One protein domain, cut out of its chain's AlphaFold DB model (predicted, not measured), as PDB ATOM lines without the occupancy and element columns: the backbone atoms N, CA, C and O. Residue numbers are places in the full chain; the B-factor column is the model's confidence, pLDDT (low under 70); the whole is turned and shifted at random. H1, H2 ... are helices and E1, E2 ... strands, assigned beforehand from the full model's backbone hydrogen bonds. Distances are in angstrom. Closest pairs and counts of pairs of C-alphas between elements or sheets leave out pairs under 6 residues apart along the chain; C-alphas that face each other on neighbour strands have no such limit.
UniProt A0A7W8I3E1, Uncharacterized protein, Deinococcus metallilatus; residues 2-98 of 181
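This is residues 2 to 98 of the 181 residues of an uncharacterized protein of Deinococcus metallilatus (UniProt A0A7W8I3E1). A twisted sheet of five strands has the helical hairpin H2 and H3, side by side, packed over part of one face, with H2 over E3 and H3 by E1 and E5, while its long strands E2 and E3 run on beyond both helices and its other face is bare. H1 sits at one end of this two-layer body, helices on one face of a sheet, and adds to its length. The printed part has 97 residues, in the order H1 E1 E2 E3 E4 H2 H3 E5; the mixed sheet runs E4 E3 E2 E1 E5, and E1 to E4 form a meander, each strand the antiparallel neighbour of the one before. The class is mixed, helices and strands; the whole is compact, with a radius of gyration of the C-alphas of 14.0 A, and spans 48 by 23 by 21 A.

Start at edge strand E4, residues 56 to 67, which bends by 77 degrees at residue 61. Antiparallel to it is E3, residues 41 to 50, with N 44 and O 64 within hydrogen-bond range at 2.8 A. E2, residues 28 to 37, is antiparallel to E3, with N 33 and O 45 at 2.8 A. E1, residues 16 to 21, is antiparallel to E2, with N 18 and O 34 at 2.9 A. Edge strand E5, residues 95 to 97, is parallel to E1, with N 19 and O 95 at 2.9 A. H2, residues 69 to 77, runs along E3 at a height over the sheet of 8.4 A; their closest C-alphas, Val 44 and Ala 72, are 6.2 A apart. On the same face, H3, residues 83 to 90, has a height of 8.7 A; 6 of its C-alphas fall on E1 and 2 on E5. H2 and H3 touch at a shallow tilt of 21 degrees, opposite ways, closest at the C-alphas of Leu 73 and Val 86, 6.8 A. H1, residues 2 to 12, only grazes the sheet with its residues 7 to 11. In H1, H2 and H3 every O i to N i+4 pair is within hydrogen-bond range.

Find C-alpha 2 at (-11.744, -50.732, -9.005), where H1 begins its 15.8 A. E3, 29.5 A long, starts at C-alpha 41, (-4.950, -36.382, -6.943); E2 measures 28.1 A and E4 23.5 A. E5 ends at C-alpha 97, (-5.703, -27.989, 12.592).

The two C-alphas farthest apart, Leu 2 and Ala 52, are 49.1 A apart. The printed part has no cut, and no link is long. Look for pLDDT under 70 at residues 2 to 11 and residue 26.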
ATOM      1  N   LEU A   2     -12.198 -51.544 -10.159       56.75
ATOM      2  CA  LEU A   2     -11.744 -50.732  -9.005       56.75
ATOM      3  C   LEU A   2     -10.933 -49.465  -9.353       56.75
ATOM      4  O   LEU A   2     -11.138 -48.424  -8.733       56.75
ATOM      5  N   ARG A   3     -10.055 -49.522 -10.365       55.62
ATOM      6  CA  ARG A   3      -9.299 -48.341 -10.837       55.62
ATOM      7  C   ARG A   3     -10.195 -47.267 -11.466       55.62
ATOM      8  O   ARG A   3      -9.943 -46.089 -11.267       55.62
ATOM      9  N   PHE A   4     -11.256 -47.661 -12.171       54.00
ATOM     10  CA  PHE A   4     -12.164 -46.730 -12.854       54.00
ATOM     11  C   PHE A   4     -13.036 -45.953 -11.853       54.00
ATOM     12  O   PHE A   4     -13.204 -44.746 -11.984       54.00
ATOM     13  N   LEU A   5     -13.504 -46.626 -10.793       58.72
ATOM     14  CA  LEU A   5     -14.233 -45.992  -9.687       58.72
ATOM     15  C   LEU A   5     -13.359 -44.999  -8.900       58.72
ATOM     16  O   LEU A   5     -13.845 -43.940  -8.515       58.72
ATOM     17  N   HIS A   6     -12.068 -45.299  -8.711       57.41
ATOM     18  CA  HIS A   6     -11.115 -44.370  -8.084       57.41
ATOM     19  C   HIS A   6     -10.907 -43.094  -8.908       57.41
ATOM     20  O   HIS A   6     -10.859 -42.002  -8.344       57.41
ATOM     21  N   VAL A   7     -10.805 -43.225 -10.234       56.78
ATOM     22  CA  VAL A   7     -10.659 -42.078 -11.141       56.78
ATOM     23  C   VAL A   7     -11.917 -41.208 -11.104       56.78
ATOM     24  O   VAL A   7     -11.804 -40.003 -10.931       56.78
ATOM     25  N   LEU A   8     -13.113 -41.798 -11.162       58.84
ATOM     26  CA  LEU A   8     -14.371 -41.041 -11.125       58.84
ATOM     27  C   LEU A   8     -14.597 -40.317  -9.782       58.84
ATOM     28  O   LEU A   8     -15.020 -39.165  -9.768       58.84
ATOM     29  N   ALA A   9     -14.249 -40.951  -8.657       60.09
ATOM     30  CA  ALA A   9     -14.341 -40.332  -7.334       60.09
ATOM     31  C   ALA A   9     -13.391 -39.125  -7.164       60.09
ATOM     32  O   ALA A   9     -13.740 -38.167  -6.476       60.09
ATOM     33  N   SER A  10     -12.222 -39.146  -7.814       60.22
ATOM     34  CA  SER A  10     -11.269 -38.021  -7.855       60.22
ATOM     35  C   SER A  10     -11.834 -36.783  -8.571       60.22
ATOM     36  O   SER A  10     -11.514 -35.663  -8.191       60.22
ATOM     37  N   PHE A  11     -12.708 -36.961  -9.566       63.09
ATOM     38  CA  PHE A  11     -13.345 -35.840 -10.273       63.09
ATOM     39  C   PHE A  11     -14.558 -35.258  -9.541       63.09
ATOM     40  O   PHE A  11     -14.879 -34.090  -9.729       63.09
ATOM     41  N   LEU A  12     -15.243 -36.067  -8.728       74.06
ATOM     42  CA  LEU A  12     -16.439 -35.648  -7.988       74.06
ATOM     43  C   LEU A  12     -16.114 -35.050  -6.614       74.06
ATOM     44  O   LEU A  12     -16.965 -34.398  -6.011       74.06
ATOM     45  N   THR A  13     -14.904 -35.283  -6.107       77.38
ATOM     46  CA  THR A  13     -14.446 -34.671  -4.859       77.38
ATOM     47  C   THR A  13     -13.989 -33.239  -5.164       77.38
ATOM     48  O   THR A  13     -13.154 -33.062  -6.049       77.38
ATOM     49  N   PRO A  14     -14.513 -32.206  -4.480       86.31
ATOM     50  CA  PRO A  14     -14.062 -30.835  -4.690       86.31
ATOM     51  C   PRO A  14     -12.609 -30.661  -4.233       86.31
ATOM     52  O   PRO A  14     -12.111 -31.424  -3.405       86.31
ATOM     53  N   ALA A  15     -11.938 -29.631  -4.750       93.25
ATOM     54  CA  ALA A  15     -10.634 -29.240  -4.232       93.25
ATOM     55  C   ALA A  15     -10.749 -28.863  -2.748       93.25
ATOM     56  O   ALA A  15     -11.695 -28.179  -2.351       93.25
ATOM     57  N   PHE A  16      -9.787 -29.299  -1.942       95.75
ATOM     58  CA  PHE A  16      -9.711 -28.935  -0.533       95.75
ATOM     59  C   PHE A  16      -8.269 -28.971  -0.041       95.75
ATOM     60  O   PHE A  16      -7.404 -29.609  -0.644       95.75
ATOM     61  N   GLU A  17      -8.034 -28.313   1.086       97.06
ATOM     62  CA  GLU A  17      -6.736 -28.265   1.746       97.06
ATOM     63  C   GLU A  17      -6.901 -28.467   3.246       97.06
ATOM     64  O   GLU A  17      -7.729 -27.820   3.889       97.06
ATOM     65  N   VAL A  18      -6.093 -29.364   3.799       97.19
ATOM     66  CA  VAL A  18      -5.944 -29.510   5.239       97.19
ATOM     67  C   VAL A  18      -4.544 -29.067   5.627       97.19
ATOM     68  O   VAL A  18      -3.568 -29.673   5.190       97.19
ATOM     69  N   GLU A  19      -4.465 -28.040   6.464       96.94
ATOM     70  CA  GLU A  19      -3.228 -27.588   7.093       96.94
ATOM     71  C   GLU A  19      -3.208 -28.063   8.546       96.94
ATOM     72  O   GLU A  19      -4.163 -27.857   9.294       96.94
ATOM     73  N   GLN A  20      -2.108 -28.677   8.968       95.75
ATOM     74  CA  GLN A  20      -1.829 -29.006  10.355       95.75
ATOM     75  C   GLN A  20      -0.598 -28.248  10.826       95.75
ATOM     76  O   GLN A  20       0.513 -28.570  10.424       95.75
ATOM     77  N   GLN A  21      -0.779 -27.339  11.772       92.75
ATOM     78  CA  GLN A  21       0.332 -26.642  12.411       92.75
ATOM     79  C   GLN A  21       0.974 -27.516  13.492       92.75
ATOM     80  O   GLN A  21       0.284 -28.236  14.230       92.75
ATOM     81  N   PHE A  22       2.296 -27.445  13.592       86.50
ATOM     82  CA  PHE A  22       3.081 -28.027  14.674       86.50
ATOM     83  C   PHE A  22       3.452 -26.952  15.701       86.50
ATOM     84  O   PHE A  22       3.507 -25.769  15.357       86.50
ATOM     85  N   PRO A  23       3.715 -27.332  16.965       80.00
ATOM     86  CA  PRO A  23       4.314 -26.413  17.925       80.00
ATOM     87  C   PRO A  23       5.617 -25.829  17.362       80.00
ATOM     88  O   PRO A  23       6.364 -26.572  16.713       80.00
ATOM     89  N   PRO A  24       5.902 -24.541  17.609       75.56
ATOM     90  CA  PRO A  24       7.156 -23.941  17.180       75.56
ATOM     91  C   PRO A  24       8.337 -24.670  17.831       75.56
ATOM     92  O   PRO A  24       8.235 -25.147  18.960       75.56
ATOM     93  N   ARG A  25       9.460 -24.778  17.121       71.69
ATOM     94  CA  ARG A  25      10.704 -25.342  17.664       71.69
ATOM     95  C   ARG A  25      11.867 -24.447  17.286       71.69
ATOM     96  O   ARG A  25      12.104 -24.242  16.103       71.69
ATOM     97  N   GLY A  26      12.580 -23.916  18.280       68.94
ATOM     98  CA  GLY A  26      13.765 -23.085  18.034       68.94
ATOM     99  C   GLY A  26      13.501 -21.849  17.164       68.94
ATOM    100  O   GLY A  26      14.369 -21.474  16.386       68.94
ATOM    101  N   GLY A  27      12.306 -21.249  17.254       70.12
ATOM    102  CA  GLY A  27      11.903 -20.096  16.429       70.12
ATOM    103  C   GLY A  27      11.392 -20.443  15.024       70.12
ATOM    104  O   GLY A  27      11.056 -19.550  14.253       70.12
ATOM    105  N   GLU A  28      11.296 -21.729  14.683       80.88
ATOM    106  CA  GLU A  28      10.743 -22.197  13.415       80.88
ATOM    107  C   GLU A  28       9.286 -22.644  13.598       80.88
ATOM    108  O   GLU A  28       8.979 -23.489  14.451       80.88
ATOM    109  N   ARG A  29       8.377 -22.113  12.773       85.12
ATOM    110  CA  ARG A  29       7.016 -22.648  12.628       85.12
ATOM    111  C   ARG A  29       6.987 -23.674  11.517       85.12
ATOM    112  O   ARG A  29       7.534 -23.454  10.443       85.12
ATOM    113  N   ARG A  30       6.289 -24.778  11.759       90.12
ATOM    114  CA  ARG A  30       6.110 -25.836  10.767       90.12
ATOM    115  C   ARG A  30       4.637 -26.141  10.581       90.12
ATOM    116  O   ARG A  30       3.906 -26.235  11.569       90.12
ATOM    117  N   SER A  31       4.239 -26.387   9.341       93.50
ATOM    118  CA  SER A  31       2.912 -26.904   9.006       93.50
ATOM    119  C   SER A  31       3.022 -28.089   8.056       93.50
ATOM    120  O   SER A  31       3.914 -28.152   7.223       93.50
ATOM    121  N   LEU A  32       2.105 -29.042   8.174       95.75
ATOM    122  CA  LEU A  32       1.891 -30.130   7.226       95.75
ATOM    123  C   LEU A  32       0.646 -29.821   6.400       95.75
ATOM    124  O   LEU A  32      -0.425 -29.601   6.960       95.75
ATOM    125  N   HIS A  33       0.770 -29.878   5.083       96.88
ATOM    126  CA  HIS A  33      -0.311 -29.652   4.135       96.88
ATOM    127  C   HIS A  33      -0.696 -30.962   3.450       96.88
ATOM    128  O   HIS A  33       0.158 -31.720   2.986       96.88
ATOM    129  N   VAL A  34      -2.002 -31.212   3.354       97.19
ATOM    130  CA  VAL A  34      -2.593 -32.241   2.494       97.19
ATOM    131  C   VAL A  34      -3.599 -31.559   1.579       97.19
ATOM    132  O   VAL A  34      -4.667 -31.135   2.021       97.19
ATOM    133  N   ILE A  35      -3.269 -31.464   0.294       96.69
ATOM    134  CA  ILE A  35      -4.094 -30.785  -0.707       96.69
ATOM    135  C   ILE A  35      -4.677 -31.823  -1.651       96.69
ATOM    136  O   ILE A  35      -3.948 -32.653  -2.186       96.69
ATOM    137  N   HIS A  36      -5.978 -31.753  -1.903       95.56
ATOM    138  CA  HIS A  36      -6.603 -32.485  -2.993       95.56
ATOM    139  C   HIS A  36      -6.906 -31.549  -4.161       95.56
ATOM    140  O   HIS A  36      -7.581 -30.531  -4.001       95.56
ATOM    141  N   ARG A  37      -6.444 -31.932  -5.352       92.88
ATOM    142  CA  ARG A  37      -6.745 -31.267  -6.618       92.88
ATOM    143  C   ARG A  37      -7.538 -32.236  -7.505       92.88
ATOM    144  O   ARG A  37      -7.012 -33.305  -7.834       92.88
ATOM    145  N   PRO A  38      -8.772 -31.892  -7.915       87.94
ATOM    146  CA  PRO A  38      -9.574 -32.747  -8.784       87.94
ATOM    147  C   PRO A  38      -8.809 -33.103 -10.062       87.94
ATOM    148  O   PRO A  38      -8.193 -32.240 -10.686       87.94
ATOM    149  N   GLY A  39      -8.795 -34.383 -10.431       83.75
ATOM    150  CA  GLY A  39      -8.075 -34.879 -11.611       83.75
ATOM    151  C   GLY A  39      -6.554 -35.035 -11.453       83.75
ATOM    152  O   GLY A  39      -5.981 -35.879 -12.135       83.75
ATOM    153  N   ALA A  40      -5.909 -34.312 -10.530       87.69
ATOM    154  CA  ALA A  40      -4.471 -34.433 -10.249       87.69
ATOM    155  C   ALA A  40      -4.156 -35.311  -9.019       87.69
ATOM    156  O   ALA A  40      -3.054 -35.835  -8.911       87.69
ATOM    157  N   GLY A  41      -5.125 -35.537  -8.127       92.31
ATOM    158  CA  GLY A  41      -4.950 -36.382  -6.943       92.31
ATOM    159  C   GLY A  41      -4.601 -35.575  -5.697       92.31
ATOM    160  O   GLY A  41      -5.192 -34.521  -5.458       92.31
ATOM    161  N   TYR A  42      -3.733 -36.118  -4.847       95.50
ATOM    162  CA  TYR A  42      -3.332 -35.504  -3.582       95.50
ATOM    163  C   TYR A  42      -1.862 -35.090  -3.615       95.50
ATOM    164  O   TYR A  42      -1.020 -35.867  -4.068       95.50
ATOM    165  N   ALA A  43      -1.576 -33.927  -3.039       96.25
ATOM    166  CA  ALA A  43      -0.239 -33.463  -2.708       96.25
ATOM    167  C   ALA A  43      -0.062 -33.419  -1.185       96.25
ATOM    168  O   ALA A  43      -0.982 -33.023  -0.465       96.25
ATOM    169  N   VAL A  44       1.109 -33.823  -0.701       96.44
ATOM    170  CA  VAL A  44       1.504 -33.746   0.709       96.44
ATOM    171  C   VAL A  44       2.861 -33.076   0.795       96.44
ATOM    172  O   VAL A  44       3.772 -33.462   0.070       96.44
ATOM    173  N   PHE A  45       2.994 -32.080   1.661       95.50
ATOM    174  CA  PHE A  45       4.259 -31.396   1.911       95.50
ATOM    175  C   PHE A  45       4.221 -30.681   3.252       95.50
ATOM    176  O   PHE A  45       3.154 -30.372   3.775       95.50
ATOM    177  N   GLU A  46       5.389 -30.399   3.797       94.38
ATOM    178  CA  GLU A  46       5.557 -29.529   4.943       94.38
ATOM    179  C   GLU A  46       6.034 -28.153   4.498       94.38
ATOM    180  O   GLU A  46       6.716 -27.999   3.483       94.38
ATOM    181  N   THR A  47       5.669 -27.147   5.274       93.25
ATOM    182  CA  THR A  47       6.216 -25.803   5.179       93.25
ATOM    183  C   THR A  47       6.990 -25.489   6.447       93.25
ATOM    184  O   THR A  47       6.664 -25.971   7.537       93.25
ATOM    185  N   ARG A  48       8.044 -24.698   6.281       89.50
ATOM    186  CA  ARG A  48       8.884 -24.172   7.350       89.50
ATOM    187  C   ARG A  48       8.881 -22.658   7.227       89.50
ATOM    188  O   ARG A  48       9.152 -22.137   6.146       89.50
ATOM    189  N   THR A  49       8.563 -21.971   8.311       84.81
ATOM    190  CA  THR A  49       8.600 -20.515   8.392       84.81
ATOM    191  C   THR A  49       9.574 -20.128   9.491       84.81
ATOM    192  O   THR A  49       9.329 -20.412  10.665       84.81
ATOM    193  N   ASP A  50      10.672 -19.485   9.108       80.75
ATOM    194  CA  ASP A  50      11.587 -18.857  10.059       80.75
ATOM    195  C   ASP A  50      10.915 -17.580  10.585       80.75
ATOM    196  O   ASP A  50      10.645 -16.658   9.811       80.75
ATOM    197  N   GLU A  51      10.592 -17.520  11.883       71.50
ATOM    198  CA  GLU A  51       9.916 -16.351  12.463       71.50
ATOM    199  C   GLU A  51      10.776 -15.081  12.410       71.50
ATOM    200  O   GLU A  51      10.221 -13.982  12.354       71.50
ATOM    201  N   ALA A  52      12.108 -15.202  12.398       74.06
ATOM    202  CA  ALA A  52      13.002 -14.048  12.332       74.06
ATOM    203  C   ALA A  52      13.025 -13.415  10.934       74.06
ATOM    204  O   ALA A  52      13.220 -12.206  10.804       74.06
ATOM    205  N   GLN A  53      12.822 -14.225   9.892       71.88
ATOM    206  CA  GLN A  53      12.892 -13.791   8.494       71.88
ATOM    207  C   GLN A  53      11.504 -13.594   7.866       71.88
ATOM    208  O   GLN A  53      11.362 -12.847   6.901       71.88
ATOM    209  N   GLY A  54      10.469 -14.243   8.407       73.75
ATOM    210  CA  GLY A  54       9.101 -14.214   7.882       73.75
ATOM    211  C   GLY A  54       8.912 -14.988   6.571       73.75
ATOM    212  O   GLY A  54       7.812 -14.993   6.017       73.75
ATOM    213  N   GLU A  55       9.953 -15.648   6.064       76.69
ATOM    214  CA  GLU A  55       9.902 -16.409   4.819       76.69
ATOM    215  C   GLU A  55       9.381 -17.824   5.066       76.69
ATOM    216  O   GLU A  55       9.851 -18.540   5.950       76.69
ATOM    217  N   THR A  56       8.394 -18.230   4.266       84.38
ATOM    218  CA  THR A  56       7.852 -19.592   4.282       84.38
ATOM    219  C   THR A  56       8.407 -20.368   3.098       84.38
ATOM    220  O   THR A  56       8.200 -19.984   1.948       84.38
ATOM    221  N   ALA A  57       9.070 -21.483   3.378       88.31
ATOM    222  CA  ALA A  57       9.608 -22.394   2.381       88.31
ATOM    223  C   ALA A  57       8.872 -23.737   2.424       88.31
ATOM    224  O   ALA A  57       8.511 -24.229   3.494       88.31
ATOM    225  N   ILE A  58       8.667 -24.348   1.255       89.19
ATOM    226  CA  ILE A  58       8.209 -25.738   1.161       89.19
ATOM    227  C   ILE A  58       9.411 -26.646   1.404       89.19
ATOM    228  O   ILE A  58      10.455 -26.495   0.768       89.19
ATOM    229  N   ASP A  59       9.247 -27.620   2.290       86.44
ATOM    230  CA  ASP A  59      10.244 -28.650   2.522       86.44
ATOM    231  C   ASP A  59      10.223 -29.659   1.363       86.44
ATOM    232  O   ASP A  59       9.345 -30.526   1.261       86.44
ATOM    233  N   ALA A  60      11.212 -29.539   0.478       80.50
ATOM    234  CA  ALA A  60      11.351 -30.368  -0.712       80.50
ATOM    235  C   ALA A  60      11.492 -31.868  -0.399       80.50
ATOM    236  O   ALA A  60      11.099 -32.693  -1.221       80.50
ATOM    237  N   GLU A  61      11.999 -32.244   0.780       84.00
ATOM    238  CA  GLU A  61      12.120 -33.654   1.176       84.00
ATOM    239  C   GLU A  61      10.759 -34.270   1.508       84.00
ATOM    240  O   GLU A  61      10.570 -35.490   1.446       84.00
ATOM    241  N   THR A  62       9.796 -33.428   1.876       83.31
ATOM    242  CA  THR A  62       8.447 -33.850   2.259       83.31
ATOM    243  C   THR A  62       7.460 -33.829   1.101       83.31
ATOM    244  O   THR A  62       6.473 -34.563   1.155       83.31
ATOM    245  N   PHE A  63       7.753 -33.051   0.053       91.56
ATOM    246  CA  PHE A  63       6.866 -32.842  -1.084       91.56
ATOM    247  C   PHE A  63       6.663 -34.106  -1.926       91.56
ATOM    248  O   PHE A  63       7.604 -34.693  -2.459       91.56
ATOM    249  N   GLU A  64       5.405 -34.501  -2.089       92.44
ATOM    250  CA  GLU A  64       4.983 -35.602  -2.951       92.44
ATOM    251  C   GLU A  64       3.589 -35.291  -3.526       92.44
ATOM    252  O   GLU A  64       2.703 -34.860  -2.789       92.44
ATOM    253  N   ASP A  65       3.379 -35.495  -4.830       94.44
ATOM    254  CA  ASP A  65       2.125 -35.185  -5.547       94.44
ATOM    255  C   ASP A  65       1.657 -36.392  -6.386       94.44
ATOM    256  O   ASP A  65       2.364 -37.392  -6.521       94.44
ATOM    257  N   GLY A  66       0.445 -36.329  -6.938       92.00
ATOM    258  CA  GLY A  66      -0.159 -37.405  -7.727       92.00
ATOM    259  C   GLY A  66      -0.646 -38.582  -6.880       92.00
ATOM    260  O   GLY A  66      -0.869 -39.681  -7.396       92.00
ATOM    261  N   LEU A  67      -0.798 -38.386  -5.569       93.62
ATOM    262  CA  LEU A  67      -1.101 -39.456  -4.630       93.62
ATOM    263  C   LEU A  67      -2.583 -39.829  -4.641       93.62
ATOM    264  O   LEU A  67      -3.477 -39.001  -4.812       93.62
ATOM    265  N   THR A  68      -2.862 -41.101  -4.366       92.94
ATOM    266  CA  THR A  68      -4.195 -41.530  -3.925       92.94
ATOM    267  C   THR A  68      -4.416 -41.140  -2.461       92.94
ATOM    268  O   THR A  68      -3.460 -41.034  -1.693       92.94
ATOM    269  N   ARG A  69      -5.676 -41.015  -2.022       93.56
ATOM    270  CA  ARG A  69      -6.002 -40.680  -0.620       93.56
ATOM    271  C   ARG A  69      -5.282 -41.577   0.410       93.56
ATOM    272  O   ARG A  69      -4.702 -41.030   1.346       93.56
ATOM    273  N   PRO A  70      -5.224 -42.920   0.262       94.56
ATOM    274  CA  PRO A  70      -4.486 -43.765   1.207       94.56
ATOM    275  C   PRO A  70      -2.968 -43.541   1.193       94.56
ATOM    276  O   PRO A  70      -2.318 -43.696   2.224       94.56
ATOM    277  N   GLN A  71      -2.377 -43.202   0.041       95.00
ATOM    278  CA  GLN A  71      -0.954 -42.856  -0.041       95.00
ATOM    279  C   GLN A  71      -0.677 -41.515   0.639       95.00
ATOM    280  O   GLN A  71       0.235 -41.457   1.457       95.00
ATOM    281  N   ALA A  72      -1.506 -40.500   0.386       94.88
ATOM    282  CA  ALA A  72      -1.398 -39.196   1.032       94.88
ATOM    283  C   ALA A  72      -1.476 -39.313   2.561       94.88
ATOM    284  O   ALA A  72      -0.598 -38.816   3.257       94.88
ATOM    285  N   LEU A  73      -2.444 -40.070   3.094       95.50
ATOM    286  CA  LEU A  73      -2.555 -40.308   4.540       95.50
ATOM    287  C   LEU A  73      -1.335 -41.039   5.121       95.50
ATOM    288  O   LEU A  73      -0.874 -40.695   6.206       95.50
ATOM    289  N   ARG A  74      -0.778 -42.028   4.408       95.06
ATOM    290  CA  ARG A  74       0.460 -42.704   4.838       95.06
ATOM    291  C   ARG A  74       1.671 -41.779   4.802       95.06
ATOM    292  O   ARG A  74       2.525 -41.889   5.676       95.06
ATOM    293  N   ARG A  75       1.764 -40.904   3.797       94.19
ATOM    294  CA  ARG A  75       2.851 -39.930   3.677       94.19
ATOM    295  C   ARG A  75       2.784 -38.914   4.808       94.19
ATOM    296  O   ARG A  75       3.769 -38.752   5.520       94.19
ATOM    297  N   ALA A  76       1.604 -38.339   5.013       92.81
ATOM    298  CA  ALA A  76       1.308 -37.409   6.087       92.81
ATOM    299  C   ALA A  76       1.637 -38.031   7.458       92.81
ATOM    300  O   ALA A  76       2.303 -37.403   8.280       92.81
ATOM    301  N   ALA A  77       1.255 -39.292   7.705       91.69
ATOM    302  CA  ALA A  77       1.512 -39.961   8.983       91.69
ATOM    303  C   ALA A  77       3.002 -39.994   9.375       91.69
ATOM    304  O   ALA A  77       3.312 -39.929  10.564       91.69
ATOM    305  N   ARG A  78       3.929 -40.025   8.403       90.19
ATOM    306  CA  ARG A  78       5.382 -39.960   8.667       90.19
ATOM    307  C   ARG A  78       5.822 -38.618   9.259       90.19
ATOM    308  O   ARG A  78       6.826 -38.576   9.955       90.19
ATOM    309  N   SER A  79       5.050 -37.567   9.016       85.44
ATOM    310  CA  SER A  79       5.251 -36.214   9.534       85.44
ATOM    311  C   SER A  79       4.550 -35.975  10.878       85.44
ATOM    312  O   SER A  79       4.530 -34.856  11.371       85.44
ATOM    313  N   GLY A  80       3.935 -36.998  11.488       86.50
ATOM    314  CA  GLY A  80       3.209 -36.835  12.753       86.50
ATOM    315  C   GLY A  80       1.817 -36.221  12.574       86.50
ATOM    316  O   GLY A  80       1.407 -35.327  13.315       86.50
ATOM    317  N   THR A  81       1.074 -36.685  11.567       89.25
ATOM    318  CA  THR A  81      -0.335 -36.302  11.378       89.25
ATOM    319  C   THR A  81      -1.190 -36.671  12.587       89.25
ATOM    320  O   THR A  81      -1.106 -37.783  13.107       89.25
ATOM    321  N   ARG A  82      -2.055 -35.746  12.997       89.69
ATOM    322  CA  ARG A  82      -3.014 -35.899  14.089       89.69
ATOM    323  C   ARG A  82      -4.352 -36.476  13.601       89.69
ATOM    324  O   ARG A  82      -4.684 -36.331  12.419       89.69
ATOM    325  N   PRO A  83      -5.142 -37.117  14.482       91.88
ATOM    326  CA  PRO A  83      -6.431 -37.705  14.114       91.88
ATOM    327  C   PRO A  83      -7.401 -36.727  13.435       91.88
ATOM    328  O   PRO A  83      -8.110 -37.119  12.511       91.88
ATOM    329  N   GLU A  84      -7.402 -35.454  13.834       92.00
ATOM    330  CA  GLU A  84      -8.249 -34.401  13.267       92.00
ATOM    331  C   GLU A  84      -7.918 -34.141  11.793       92.00
ATOM    332  O   GLU A  84      -8.816 -34.023  10.960       92.00
ATOM    333  N   THR A  85      -6.628 -34.132  11.451       93.25
ATOM    334  CA  THR A  85      -6.145 -33.991  10.073       93.25
ATOM    335  C   THR A  85      -6.572 -35.188   9.229       93.25
ATOM    336  O   THR A  85      -7.086 -35.020   8.122       93.25
ATOM    337  N   VAL A  86      -6.433 -36.408   9.763       95.25
ATOM    338  CA  VAL A  86      -6.899 -37.629   9.084       95.25
ATOM    339  C   VAL A  86      -8.406 -37.565   8.832       95.25
ATOM    340  O   VAL A  86      -8.847 -37.834   7.713       95.25
ATOM    341  N   ALA A  87      -9.187 -37.175   9.841       95.19
ATOM    342  CA  ALA A  87     -10.638 -37.061   9.742       95.19
ATOM    343  C   ALA A  87     -11.063 -36.020   8.694       95.19
ATOM    344  O   ALA A  87     -11.942 -36.301   7.881       95.19
ATOM    345  N   ALA A  88     -10.410 -34.853   8.653       94.44
ATOM    346  CA  ALA A  88     -10.683 -33.814   7.659       94.44
ATOM    347  C   ALA A  88     -10.385 -34.286   6.224       94.44
ATOM    348  O   ALA A  88     -11.217 -34.123   5.328       94.44
ATOM    349  N   VAL A  89      -9.245 -34.957   6.014       94.88
ATOM    350  CA  VAL A  89      -8.877 -35.535   4.709       94.88
ATOM    351  C   VAL A  89      -9.863 -36.627   4.289       94.88
ATOM    352  O   VAL A  89     -10.282 -36.682   3.131       94.88
ATOM    353  N   GLN A  90     -10.277 -37.495   5.214       94.62
ATOM    354  CA  GLN A  90     -11.279 -38.530   4.946       94.62
ATOM    355  C   GLN A  90     -12.640 -37.929   4.583       94.62
ATOM    356  O   GLN A  90     -13.267 -38.390   3.626       94.62
ATOM    357  N   ALA A  91     -13.045 -36.870   5.287       93.81
ATOM    358  CA  ALA A  91     -14.256 -36.101   5.023       93.81
ATOM    359  C   ALA A  91     -14.170 -35.231   3.757       93.81
ATOM    360  O   ALA A  91     -15.178 -34.658   3.352       93.81
ATOM    361  N   SER A  92     -12.995 -35.147   3.120       93.94
ATOM    362  CA  SER A  92     -12.745 -34.327   1.930       93.94
ATOM    363  C   SER A  92     -13.123 -32.855   2.127       93.94
ATOM    364  O   SER A  92     -13.783 -32.245   1.286       93.94
ATOM    365  N   ARG A  93     -12.748 -32.302   3.284       92.50
ATOM    366  CA  ARG A  93     -13.125 -30.957   3.717       92.50
ATOM    367  C   ARG A  93     -11.883 -30.161   4.083       92.50
ATOM    368  O   ARG A  93     -11.017 -30.676   4.786       92.50
ATOM    369  N   SER A  94     -11.846 -28.895   3.669       95.12
ATOM    370  CA  SER A  94     -10.771 -28.002   4.089       95.12
ATOM    371  C   SER A  94     -10.812 -27.761   5.594       95.12
ATOM    372  O   SER A  94     -11.889 -27.545   6.163       95.12
ATOM    373  N   ALA A  95      -9.651 -27.788   6.235       95.25
ATOM    374  CA  ALA A  95      -9.536 -27.574   7.669       95.25
ATOM    375  C   ALA A  95      -8.166 -27.005   8.035       95.25
ATOM    376  O   ALA A  95      -7.150 -27.398   7.470       95.25
ATOM    377  N   LEU A  96      -8.156 -26.128   9.034       95.56
ATOM    378  CA  LEU A  96      -6.951 -25.753   9.754       95.56
ATOM    379  C   LEU A  96      -6.960 -26.490  11.092       95.56
ATOM    380  O   LEU A  96      -7.874 -26.309  11.897       95.56
ATOM    381  N   VAL A  97      -5.948 -27.316  11.321       92.75
ATOM    382  CA  VAL A  97      -5.703 -27.989  12.592       92.75
ATOM    383  C   VAL A  97      -4.590 -27.208  13.299       92.75
ATOM    384  O   VAL A  97      -3.411 -27.411  12.993       92.75
ATOM    385  N   PRO A  98      -4.926 -26.282  14.216       88.75
ATOM    386  CA  PRO A  98      -3.945 -25.393  14.837       88.75
ATOM    387  C   PRO A  98      -2.971 -26.183  15.705       88.75
ATOM    388  O   PRO A  98      -3.304 -27.278  16.176       88.75
TER     389      PRO A  98